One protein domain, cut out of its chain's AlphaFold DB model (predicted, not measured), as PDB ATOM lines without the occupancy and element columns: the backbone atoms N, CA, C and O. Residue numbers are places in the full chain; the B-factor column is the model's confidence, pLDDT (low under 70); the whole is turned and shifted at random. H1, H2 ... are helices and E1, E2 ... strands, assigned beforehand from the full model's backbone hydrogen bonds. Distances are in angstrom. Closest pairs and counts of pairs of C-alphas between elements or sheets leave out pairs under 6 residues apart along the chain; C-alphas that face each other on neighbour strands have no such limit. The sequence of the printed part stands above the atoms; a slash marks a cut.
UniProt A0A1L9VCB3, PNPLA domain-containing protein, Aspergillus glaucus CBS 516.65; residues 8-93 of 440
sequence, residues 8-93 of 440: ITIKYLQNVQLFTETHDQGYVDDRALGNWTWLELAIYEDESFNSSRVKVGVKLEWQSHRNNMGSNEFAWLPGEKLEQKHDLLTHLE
ATOM      1  N   ILE A   8      -5.675  -4.551   4.925       65.75
ATOM      2  CA  ILE A   8      -5.577  -5.228   3.630       65.75
ATOM      3  C   ILE A   8      -6.621  -4.611   2.706       65.75
ATOM      4  O   ILE A   8      -6.267  -4.133   1.635       65.75
ATOM      5  N   THR A   9      -7.866  -4.504   3.163       69.94
ATOM      6  CA  THR A   9      -8.950  -3.864   2.410       69.94
ATOM      7  C   THR A   9      -8.601  -2.428   2.013       69.94
ATOM      8  O   THR A   9      -8.737  -2.077   0.845       69.94
ATOM      9  N   ILE A  10      -8.059  -1.621   2.934       67.31
ATOM     10  CA  ILE A  10      -7.627  -0.241   2.650       67.31
ATOM     11  C   ILE A  10      -6.580  -0.192   1.528       67.31
ATOM     12  O   ILE A  10      -6.670   0.670   0.658       67.31
ATOM     13  N   LYS A  11      -5.617  -1.125   1.500       59.69
ATOM     14  CA  LYS A  11      -4.588  -1.182   0.445       59.69
ATOM     15  C   LYS A  11      -5.157  -1.458  -0.948       59.69
ATOM     16  O   LYS A  11      -4.529  -1.072  -1.928       59.69
ATOM     17  N   TYR A  12      -6.310  -2.116  -1.041       67.56
ATOM     18  CA  TYR A  12      -6.946  -2.455  -2.316       67.56
ATOM     19  C   TYR A  12      -8.036  -1.462  -2.751       67.56
ATOM     20  O   TYR A  12      -8.599  -1.623  -3.833       67.56
ATOM     21  N   LEU A  13      -8.334  -0.422  -1.960       71.06
ATOM     22  CA  LEU A  13      -9.281   0.627  -2.354       71.06
ATOM     23  C   LEU A  13      -8.708   1.469  -3.497       71.06
ATOM     24  O   LEU A  13      -7.794   2.260  -3.285       71.06
ATOM     25  N   GLN A  14      -9.268   1.336  -4.699       70.19
ATOM     26  CA  GLN A  14      -8.818   2.093  -5.876       70.19
ATOM     27  C   GLN A  14      -9.451   3.486  -5.977       70.19
ATOM     28  O   GLN A  14      -8.815   4.431  -6.442       70.19
ATOM     29  N   ASN A  15     -10.708   3.605  -5.560       80.06
ATOM     30  CA  ASN A  15     -11.449   4.857  -5.535       80.06
ATOM     31  C   ASN A  15     -12.500   4.828  -4.426       80.06
ATOM     32  O   ASN A  15     -12.976   3.762  -4.025       80.06
ATOM     33  N   VAL A  16     -12.851   6.012  -3.937       82.06
ATOM     34  CA  VAL A  16     -13.988   6.231  -3.046       82.06
ATOM     35  C   VAL A  16     -14.965   7.144  -3.770       82.06
ATOM     36  O   VAL A  16     -14.580   8.194  -4.277       82.06
ATOM     37  N   GLN A  17     -16.230   6.743  -3.830       86.88
ATOM     38  CA  GLN A  17     -17.290   7.524  -4.454       86.88
ATOM     39  C   GLN A  17     -18.472   7.595  -3.502       86.88
ATOM     40  O   GLN A  17     -18.917   6.573  -2.974       86.88
ATOM     41  N   LEU A  18     -18.976   8.805  -3.279       84.25
ATOM     42  CA  LEU A  18     -20.185   9.005  -2.499       84.25
ATOM     43  C   LEU A  18     -21.404   8.911  -3.419       84.25
ATOM     44  O   LEU A  18     -21.456   9.587  -4.444       84.25
ATOM     45  N   PHE A  19     -22.381   8.096  -3.031       83.06
ATOM     46  CA  PHE A  19     -23.690   8.019  -3.671       83.06
ATOM     47  C   PHE A  19     -24.739   8.451  -2.659       83.06
ATOM     48  O   PHE A  19     -24.904   7.790  -1.630       83.06
ATOM     49  N   THR A  20     -25.436   9.545  -2.942       81.00
ATOM     50  CA  THR A  20     -26.500  10.063  -2.078       81.00
ATOM     51  C   THR A  20     -27.677  10.539  -2.911       81.00
ATOM     52  O   THR A  20     -27.537  10.956  -4.063       81.00
ATOM     53  N   GLU A  21     -28.862  10.449  -2.319       82.25
ATOM     54  CA  GLU A  21     -30.051  11.088  -2.855       82.25
ATOM     55  C   GLU A  21     -29.957  12.590  -2.583       82.25
ATOM     56  O   GLU A  21     -29.696  13.018  -1.456       82.25
ATOM     57  N   THR A  22     -30.118  13.394  -3.625       76.00
ATOM     58  CA  THR A  22     -30.043  14.850  -3.504       76.00
ATOM     59  C   THR A  22     -31.406  15.423  -3.199       76.00
ATOM     60  O   THR A  22     -32.399  15.045  -3.818       76.00
ATOM     61  N   HIS A  23     -31.429  16.336  -2.234       74.38
ATOM     62  CA  HIS A  23     -32.621  17.042  -1.799       74.38
ATOM     63  C   HIS A  23     -32.362  18.532  -1.959       74.38
ATOM     64  O   HIS A  23     -31.351  19.040  -1.470       74.38
ATOM     65  N   ASP A  24     -33.261  19.227  -2.652       72.50
ATOM     66  CA  ASP A  24     -33.281  20.680  -2.592       72.50
ATOM     67  C   ASP A  24     -33.783  21.090  -1.203       72.50
ATOM     68  O   ASP A  24     -34.857  20.675  -0.763       72.50
ATOM     69  N   GLN A  25     -33.006  21.910  -0.501       69.06
ATOM     70  CA  GLN A  25     -33.406  22.480   0.788       69.06
ATOM     71  C   GLN A  25     -34.539  23.514   0.648       69.06
ATOM     72  O   GLN A  25     -35.088  23.988   1.644       69.06
ATOM     73  N   GLY A  26     -34.901  23.869  -0.591       70.25
ATOM     74  CA  GLY A  26     -36.032  24.714  -0.952       70.25
ATOM     75  C   GLY A  26     -35.709  26.202  -0.839       70.25
ATOM     76  O   GLY A  26     -35.688  26.919  -1.846       70.25
ATOM     77  N   TYR A  27     -35.453  26.684   0.379       71.81
ATOM     78  CA  TYR A  27     -35.137  28.090   0.649       71.81
ATOM     79  C   TYR A  27     -33.651  28.285   0.976       71.81
ATOM     80  O   TYR A  27     -33.089  27.560   1.792       71.81
ATOM     81  N   VAL A  28     -33.026  29.288   0.352       70.44
ATOM     82  CA  VAL A  28     -31.668  29.746   0.677       70.44
ATOM     83  C   VAL A  28     -31.607  31.267   0.528       70.44
ATOM     84  O   VAL A  28     -32.194  31.808  -0.414       70.44
ATOM     85  N   ASP A  29     -30.911  31.940   1.448       71.56
ATOM     86  CA  ASP A  29     -30.858  33.409   1.525       71.56
ATOM     87  C   ASP A  29     -30.129  34.047   0.330       71.56
ATOM     88  O   ASP A  29     -30.512  35.120  -0.134       71.56
ATOM     89  N   ASP A  30     -29.113  33.367  -0.210       69.69
ATOM     90  CA  ASP A  30     -28.396  33.794  -1.410       69.69
ATOM     91  C   ASP A  30     -28.061  32.588  -2.298       69.69
ATOM     92  O   ASP A  30     -27.190  31.770  -1.995       69.69
ATOM     93  N   ARG A  31     -28.762  32.479  -3.433       68.25
ATOM     94  CA  ARG A  31     -28.545  31.400  -4.408       68.25
ATOM     95  C   ARG A  31     -27.218  31.531  -5.164       68.25
ATOM     96  O   ARG A  31     -26.779  30.548  -5.760       68.25
ATOM     97  N   ALA A  32     -26.592  32.710  -5.164       62.19
ATOM     98  CA  ALA A  32     -25.320  32.970  -5.835       62.19
ATOM     99  C   ALA A  32     -24.101  32.559  -4.992       62.19
ATOM    100  O   ALA A  32     -23.039  32.316  -5.567       62.19
ATOM    101  N   LEU A  33     -24.246  32.406  -3.667       60.22
ATOM    102  CA  LEU A  33     -23.175  31.925  -2.775       60.22
ATOM    103  C   LEU A  33     -22.838  30.435  -2.956       60.22
ATOM    104  O   LEU A  33     -21.840  29.962  -2.416       60.22
ATOM    105  N   GLY A  34     -23.612  29.715  -3.769       56.78
ATOM    106  CA  GLY A  34     -23.309  28.353  -4.193       56.78
ATOM    107  C   GLY A  34     -24.224  27.300  -3.580       56.78
ATOM    108  O   GLY A  34     -25.086  27.580  -2.751       56.78
ATOM    109  N   ASN A  35     -24.055  26.067  -4.057       66.75
ATOM    110  CA  ASN A  35     -24.839  24.920  -3.620       66.75
ATOM    111  C   ASN A  35     -24.058  24.081  -2.606       66.75
ATOM    112  O   ASN A  35     -22.842  23.939  -2.736       66.75
ATOM    113  N   TRP A  36     -24.760  23.496  -1.638       68.00
ATOM    114  CA  TRP A  36     -24.158  22.637  -0.624       68.00
ATOM    115  C   TRP A  36     -23.709  21.318  -1.265       68.00
ATOM    116  O   TRP A  36     -24.391  20.771  -2.142       68.00
ATOM    117  N   THR A  37     -22.549  20.822  -0.841       70.19
ATOM    118  CA  THR A  37     -22.045  19.491  -1.194       70.19
ATOM    119  C   THR A  37     -22.289  18.541  -0.024       70.19
ATOM    120  O   THR A  37     -22.362  18.964   1.129       70.19
ATOM    121  N   TRP A  38     -22.451  17.247  -0.301       75.25
ATOM    122  CA  TRP A  38     -22.669  16.251   0.758       75.25
ATOM    123  C   TRP A  38     -21.410  15.957   1.576       75.25
ATOM    124  O   TRP A  38     -21.476  15.687   2.773       75.25
ATOM    125  N   LEU A  39     -20.262  15.966   0.908       81.88
ATOM    126  CA  LEU A  39     -18.953  15.755   1.504       81.88
ATOM    127  C   LEU A  39     -17.920  16.536   0.702       81.88
ATOM    128  O   LEU A  39     -17.870  16.420  -0.528       81.88
ATOM    129  N   GLU A  40     -17.080  17.264   1.425       84.38
ATOM    130  CA  GLU A  40     -15.919  17.975   0.913       84.38
ATOM    131  C   GLU A  40     -14.704  17.614   1.768       84.38
ATOM    132  O   GLU A  40     -14.777  17.560   2.998       84.38
ATOM    133  N   LEU A  41     -13.588  17.335   1.104       84.50
ATOM    134  CA  LEU A  41     -12.284  17.177   1.730       84.50
ATOM    135  C   LEU A  41     -11.411  18.321   1.242       84.50
ATOM    136  O   LEU A  41     -11.158  18.429   0.048       84.50
ATOM    137  N   ALA A  42     -10.935  19.153   2.159       85.06
ATOM    138  CA  ALA A  42     -10.083  20.286   1.841       85.06
ATOM    139  C   ALA A  42      -8.903  20.344   2.810       85.06
ATOM    140  O   ALA A  42      -9.047  20.105   4.011       85.06
ATOM    141  N   ILE A  43      -7.725  20.652   2.277       80.94
ATOM    142  CA  ILE A  43      -6.513  20.877   3.065       80.94
ATOM    143  C   ILE A  43      -6.309  22.379   3.169       80.94
ATOM    144  O   ILE A  43      -6.226  23.047   2.147       80.94
ATOM    145  N   TYR A  44      -6.215  22.905   4.384       83.12
ATOM    146  CA  TYR A  44      -5.961  24.322   4.650       83.12
ATOM    147  C   TYR A  44      -4.489  24.526   5.032       83.12
ATOM    148  O   TYR A  44      -3.813  23.564   5.402       83.12
ATOM    149  N   GLU A  45      -3.973  25.752   4.899       78.62
ATOM    150  CA  GLU A  45      -2.614  26.067   5.376       78.62
ATOM    151  C   GLU A  45      -2.544  25.995   6.909       78.62
ATOM    152  O   GLU A  45      -1.645  25.359   7.456       78.62
ATOM    153  N   ASP A  46      -3.538  26.571   7.588       78.81
ATOM    154  CA  ASP A  46      -3.745  26.482   9.033       78.81
ATOM    155  C   ASP A  46      -5.212  26.815   9.393       78.81
ATOM    156  O   ASP A  46      -6.048  27.041   8.515       78.81
ATOM    157  N   GLU A  47      -5.525  26.828  10.692       81.81
ATOM    158  CA  GLU A  47      -6.869  27.066  11.241       81.81
ATOM    159  C   GLU A  47      -7.432  28.479  10.997       81.81
ATOM    160  O   GLU A  47      -8.626  28.699  11.188       81.81
ATOM    161  N   SER A  48      -6.602  29.436  10.574       82.00
ATOM    162  CA  SER A  48      -6.999  30.827  10.322       82.00
ATOM    163  C   SER A  48      -7.420  31.103   8.873       82.00
ATOM    164  O   SER A  48      -7.958  32.176   8.583       82.00
ATOM    165  N   PHE A  49      -7.206  30.155   7.953       79.94
ATOM    166  CA  PHE A  49      -7.558  30.305   6.539       79.94
ATOM    167  C   PHE A  49      -8.982  29.826   6.233       79.94
ATOM    168  O   PHE A  49      -9.393  28.744   6.637       79.94
ATOM    169  N   ASN A  50      -9.700  30.591   5.401       82.25
ATOM    170  CA  ASN A  50     -11.077  30.282   4.978       82.25
ATOM    171  C   ASN A  50     -11.181  29.683   3.566       82.25
ATOM    172  O   ASN A  50     -12.282  29.438   3.075       82.25
ATOM    173  N   SER A  51     -10.056  29.427   2.898       83.38
ATOM    174  CA  SER A  51     -10.017  28.745   1.602       83.38
ATOM    175  C   SER A  51      -8.984  27.629   1.604       83.38
ATOM    176  O   SER A  51      -7.928  27.767   2.223       83.38
ATOM    177  N   SER A  52      -9.269  26.563   0.858       84.44
ATOM    178  CA  SER A  52      -8.351  25.445   0.680       84.44
ATOM    179  C   SER A  52      -7.013  25.906   0.092       84.44
ATOM    180  O   SER A  52      -6.917  26.836  -0.716       84.44
ATOM    181  N   ARG A  53      -5.954  25.246   0.547       82.06
ATOM    182  CA  ARG A  53      -4.574  25.451   0.140       82.06
ATOM    183  C   ARG A  53      -4.440  25.239  -1.360       82.06
ATOM    184  O   ARG A  53      -4.905  24.237  -1.894       82.06
ATOM    185  N   VAL A  54      -3.719  26.133  -2.028       80.00
ATOM    186  CA  VAL A  54      -3.332  25.954  -3.430       80.00
ATOM    187  C   VAL A  54      -1.865  25.556  -3.476       80.00
ATOM    188  O   VAL A  54      -0.994  26.312  -3.047       80.00
ATOM    189  N   LYS A  55      -1.570  24.372  -4.008       62.94
ATOM    190  CA  LYS A  55      -0.202  23.883  -4.188       62.94
ATOM    191  C   LYS A  55       0.045  23.691  -5.678       62.94
ATOM    192  O   LYS A  55      -0.626  22.900  -6.322       62.94
ATOM    193  N   VAL A  56       1.003  24.444  -6.225       67.06
ATOM    194  CA  VAL A  56       1.396  24.367  -7.648       67.06
ATOM    195  C   VAL A  56       0.199  24.593  -8.598       67.06
ATOM    196  O   VAL A  56       0.006  23.884  -9.577       67.06
ATOM    197  N   GLY A  57      -0.646  25.583  -8.291       66.00
ATOM    198  CA  GLY A  57      -1.823  25.926  -9.104       66.00
ATOM    199  C   GLY A  57      -3.019  24.979  -8.953       66.00
ATOM    200  O   GLY A  57      -4.092  25.291  -9.459       66.00
ATOM    201  N   VAL A  58      -2.872  23.874  -8.216       68.81
ATOM    202  CA  VAL A  58      -3.966  22.960  -7.878       68.81
ATOM    203  C   VAL A  58      -4.541  23.346  -6.520       68.81
ATOM    204  O   VAL A  58      -3.820  23.420  -5.521       68.81
ATOM    205  N   LYS A  59      -5.852  23.577  -6.474       81.12
ATOM    206  CA  LYS A  59      -6.602  23.763  -5.230       81.12
ATOM    207  C   LYS A  59      -6.777  22.399  -4.558       81.12
ATOM    208  O   LYS A  59      -7.318  21.480  -5.165       81.12
ATOM    209  N   LEU A  60      -6.261  22.242  -3.341       84.75
ATOM    210  CA  LEU A  60      -6.263  20.977  -2.601       84.75
ATOM    211  C   LEU A  60      -7.619  20.744  -1.942       84.75
ATOM    212  O   LEU A  60      -7.747  20.710  -0.716       84.75
ATOM    213  N   GLU A  61      -8.623  20.565  -2.790       87.62
ATOM    214  CA  GLU A  61      -9.976  20.196  -2.416       87.62
ATOM    215  C   GLU A  61     -10.499  19.072  -3.305       87.62
ATOM    216  O   GLU A  61     -10.093  18.914  -4.453       87.62
ATOM    217  N   TRP A  62     -11.398  18.278  -2.748       88.44
ATOM    218  CA  TRP A  62     -12.204  17.318  -3.474       88.44
ATOM    219  C   TRP A  62     -13.638  17.450  -2.986       88.44
ATOM    220  O   TRP A  62     -13.895  17.465  -1.778       88.44
ATOM    221  N   GLN A  63     -14.568  17.533  -3.928       86.81
ATOM    222  CA  GLN A  63     -15.989  17.663  -3.649       86.81
ATOM    223  C   GLN A  63     -16.701  16.442  -4.209       86.81
ATOM    224  O   GLN A  63     -16.500  16.070  -5.356       86.81
ATOM    225  N   SER A  64     -17.562  15.826  -3.405       86.56
ATOM    226  CA  SER A  64     -18.371  14.699  -3.869       86.56
ATOM    227  C   SER A  64     -19.283  15.112  -5.026       86.56
ATOM    228  O   SER A  64     -19.100  14.675  -6.143       86.56
ATOM    229  N   HIS A  65     -20.283  15.951  -4.814       83.12
ATOM    230  CA  HIS A  65     -21.092  16.538  -5.885       83.12
ATOM    231  C   HIS A  65     -21.817  17.754  -5.337       83.12
ATOM    232  O   HIS A  65     -21.959  17.924  -4.125       83.12
ATOM    233  N   ARG A  66     -22.311  18.588  -6.248       79.12
ATOM    234  CA  ARG A  66     -23.238  19.664  -5.910       79.12
ATOM    235  C   ARG A  66     -24.656  19.116  -5.931       79.12
ATOM    236  O   ARG A  66     -24.987  18.314  -6.803       79.12
ATOM    237  N   ASN A  67     -25.489  19.572  -5.004       77.06
ATOM    238  CA  ASN A  67     -26.920  19.300  -5.083       77.06
ATOM    239  C   ASN A  67     -27.532  19.933  -6.350       77.06
ATOM    240  O   ASN A  67     -26.886  20.706  -7.068       77.06
ATOM    241  N   ASN A  68     -28.796  19.625  -6.628       74.00
ATOM    242  CA  ASN A  68     -29.567  20.321  -7.652       74.00
ATOM    243  C   ASN A  68     -30.468  21.365  -6.970       74.00
ATOM    244  O   ASN A  68     -31.245  21.005  -6.093       74.00
ATOM    245  N   MET A  69     -30.332  22.649  -7.315       74.12
ATOM    246  CA  MET A  69     -31.146  23.729  -6.728       74.12
ATOM    247  C   MET A  69     -32.352  24.054  -7.604       74.12
ATOM    248  O   MET A  69     -32.239  24.101  -8.828       74.12
ATOM    249  N   GLY A  70     -33.480  24.382  -6.980       72.94
ATOM    250  CA  GLY A  70     -34.723  24.742  -7.659       72.94
ATOM    251  C   GLY A  70     -35.466  23.549  -8.259       72.94
ATOM    252  O   GLY A  70     -36.302  23.752  -9.139       72.94
ATOM    253  N   SER A  71     -35.158  22.330  -7.813       73.12
ATOM    254  CA  SER A  71     -35.781  21.093  -8.283       73.12
ATOM    255  C   SER A  71     -36.601  20.464  -7.166       73.12
ATOM    256  O   SER A  71     -36.083  20.193  -6.089       73.12
ATOM    257  N   ASN A  72     -37.865  20.151  -7.454       71.69
ATOM    258  CA  ASN A  72     -38.692  19.316  -6.576       71.69
ATOM    259  C   ASN A  72     -38.486  17.814  -6.840       71.69
ATOM    260  O   ASN A  72     -39.122  16.980  -6.198       71.69
ATOM    261  N   GLU A  73     -37.650  17.464  -7.822       74.06
ATOM    262  CA  GLU A  73     -37.322  16.083  -8.159       74.06
ATOM    263  C   GLU A  73     -36.078  15.638  -7.392       74.06
ATOM    264  O   GLU A  73     -35.002  16.229  -7.538       74.06
ATOM    265  N   PHE A  74     -36.236  14.578  -6.597       77.62
ATOM    266  CA  PHE A  74     -35.140  13.902  -5.912       77.62
ATOM    267  C   PHE A  74     -34.473  12.912  -6.862       77.62
ATOM    268  O   PHE A  74     -35.137  12.095  -7.504       77.62
ATOM    269  N   ALA A  75     -33.147  12.979  -6.945       77.00
ATOM    270  CA  ALA A  75     -32.354  12.090  -7.781       77.00
ATOM    271  C   ALA A  75     -31.115  11.604  -7.035       77.00
ATOM    272  O   ALA A  75     -30.490  12.351  -6.278       77.00
ATOM    273  N   TRP A  76     -30.736  10.355  -7.298       83.44
ATOM    274  CA  TRP A  76     -29.453   9.809  -6.878       83.44
ATOM    275  C   TRP A  76     -28.348  10.408  -7.735       83.44
ATOM    276  O   TRP A  76     -28.316  10.173  -8.945       83.44
ATOM    277  N   LEU A  77     -27.436  11.154  -7.111       78.81
ATOM    278  CA  LEU A  77     -26.259  11.662  -7.802       78.81
ATOM    279  C   LEU A  77     -25.027  10.826  -7.437       78.81
ATOM    280  O   LEU A  77     -24.698  10.676  -6.255       78.81
ATOM    281  N   PRO A  78     -24.325  10.273  -8.442       82.38
ATOM    282  CA  PRO A  78     -22.984   9.771  -8.229       82.38
ATOM    283  C   PRO A  78     -22.055  10.968  -8.022       82.38
ATOM    284  O   PRO A  78     -21.930  11.819  -8.903       82.38
ATOM    285  N   GLY A  79     -21.387  11.029  -6.874       81.38
ATOM    286  CA  GLY A  79     -20.310  11.987  -6.666       81.38
ATOM    287  C   GLY A  79     -19.139  11.763  -7.624       81.38
ATOM    288  O   GLY A  79     -18.985  10.683  -8.190       81.38
ATOM    289  N   GLU A  80     -18.280  12.760  -7.787       84.06
ATOM    290  CA  GLU A  80     -16.926  12.608  -8.286       84.06
ATOM    291  C   GLU A  80     -16.223  11.469  -7.538       84.06
ATOM    292  O   GLU A  80     -16.528  11.164  -6.383       84.06
ATOM    293  N   LYS A  81     -15.308  10.781  -8.211       85.56
ATOM    294  CA  LYS A  81     -14.529   9.709  -7.597       85.56
ATOM    295  C   LYS A  81     -13.266  10.305  -6.996       85.56
ATOM    296  O   LYS A  81     -12.488  10.930  -7.708       85.56
ATOM    297  N   LEU A  82     -13.023  10.063  -5.710       83.25
ATOM    298  CA  LEU A  82     -11.705  10.277  -5.124       83.25
ATOM    299  C   LEU A  82     -10.829   9.077  -5.481       83.25
ATOM    300  O   LEU A  82     -10.878   8.031  -4.827       83.25
ATOM    301  N   GLU A  83     -10.073   9.209  -6.562       77.94
ATOM    302  CA  GLU A  83      -9.135   8.189  -7.028       77.94
ATOM    303  C   GLU A  83      -7.776   8.338  -6.340       77.94
ATOM    304  O   GLU A  83      -7.396   9.433  -5.932       77.94
ATOM    305  N   GLN A  84      -6.989   7.262  -6.259       65.88
ATOM    306  CA  GLN A  84      -5.643   7.326  -5.665       65.88
ATOM    307  C   GLN A  84      -4.710   8.347  -6.350       65.88
ATOM    308  O   GLN A  84      -3.811   8.870  -5.706       65.88
ATOM    309  N   LYS A  85      -4.945   8.667  -7.630       64.62
ATOM    310  CA  LYS A  85      -4.189   9.678  -8.394       64.62
ATOM    311  C   LYS A  85      -4.775  11.089  -8.309       64.62
ATOM    312  O   LYS A  85      -4.282  11.977  -8.998       64.62
ATOM    313  N   HIS A  86      -5.836  11.292  -7.527       74.19
ATOM    314  CA  HIS A  86      -6.464  12.599  -7.400       74.19
ATOM    315  C   HIS A  86      -5.437  13.624  -6.914       74.19
ATOM    316  O   HIS A  86      -4.669  13.339  -5.990       74.19
ATOM    317  N   ASP A  87      -5.435  14.819  -7.503       67.50
ATOM    318  CA  ASP A  87      -4.379  15.803  -7.267       67.50
ATOM    319  C   ASP A  87      -4.213  16.132  -5.778       67.50
ATOM    320  O   ASP A  87      -3.085  16.248  -5.304       67.50
ATOM    321  N   LEU A  88      -5.312  16.187  -5.018       74.44
ATOM    322  CA  LEU A  88      -5.291  16.338  -3.556       74.44
ATOM    323  C   LEU A  88      -4.386  15.304  -2.864       74.44
ATOM    324  O   LEU A  88      -3.570  15.678  -2.026       74.44
ATOM    325  N   LEU A  89      -4.498  14.018  -3.213       72.62
ATOM    326  CA  LEU A  89      -3.724  12.939  -2.586       72.62
ATOM    327  C   LEU A  89      -2.272  12.946  -3.068       72.62
ATOM    328  O   LEU A  89      -1.357  12.890  -2.248       72.62
ATOM    329  N   THR A  90      -2.052  13.135  -4.368       64.50
ATOM    330  CA  THR A  90      -0.711  13.260  -4.963       64.50
ATOM    331  C   THR A  90       0.088  14.405  -4.330       64.50
ATOM    332  O   THR A  90       1.291  14.298  -4.109       64.50
ATOM    333  N   HIS A  91      -0.573  15.513  -3.991       64.38
ATOM    334  CA  HIS A  91       0.062  16.665  -3.353       64.38
ATOM    335  C   HIS A  91       0.233  16.518  -1.832       64.38
ATOM    336  O   HIS A  91       1.035  17.267  -1.252       64.38
ATOM    337  N   LEU A  92      -0.483  15.581  -1.202       65.56
ATOM    338  CA  LEU A  92      -0.280  15.151   0.186       65.56
ATOM    339  C   LEU A  92       0.882  14.155   0.315       65.56
ATOM    340  O   LEU A  92       1.567  14.158   1.339       65.56
ATOM    341  N   GLU A  93       1.162  13.355  -0.718       58.97
ATOM    342  CA  GLU A  93       2.383  12.550  -0.799       58.97
ATOM    343  C   GLU A  93       3.608  13.482  -0.872       58.97
ATOM    344  O   GLU A  93       3.839  14.215  -1.830       58.97
TER     345      GLU A  93
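What this domain is: This is residues 8 to 93 of the 440 residues of the protein "PNPLA domain-containing protein" of Aspergillus glaucus CBS 516.65 (UniProt A0A1L9VCB3). With little regular structure, a long two-stranded ribbon, E1 and E4, runs beside a short hairpin, E2 and E3, with small helices H1 and H2 near one end. The printed part has 86 residues, 34 in named elements, ordered H1 E1 E2 E3 E4 H2; the class is mixed and both sheets are antiparallel. It is loose: radius of gyration of the C-alphas 15.4 A, spans 41 by 35 by 20 A.

How they stand to each other: E1, residues 15 to 22, and E4, residues 75 to 83, are antiparallel at 161 degrees; N 79 and O 18 are within hydrogen-bond range, 2.8 A. E2, residues 40 to 42, and E3, residues 61 to 63, form a hairpin; N 62 and O 41 are 2.8 A apart. The closest C-alphas of E3 and E4, Gln 63 and Glu 80, are 6.9 A apart. H1, residues 8 to 12, and H2, residues 87 to 92, are apart; in both, every O i to N i+4 pair is within range.

Where its parts are: E1 spans 21.2 A, E4 23.6 A, first to last C-alpha. C-alpha 15 is at (-11.449, 4.857, -5.535), C-alpha 92 at (-0.280, 15.151, 0.186).

The domain as a whole: The printed part has no cut. Links E1 to E2, E2 to E3 and E3 to E4 are long. Twenty-four residues have pLDDT under 70, among them 30 to 36.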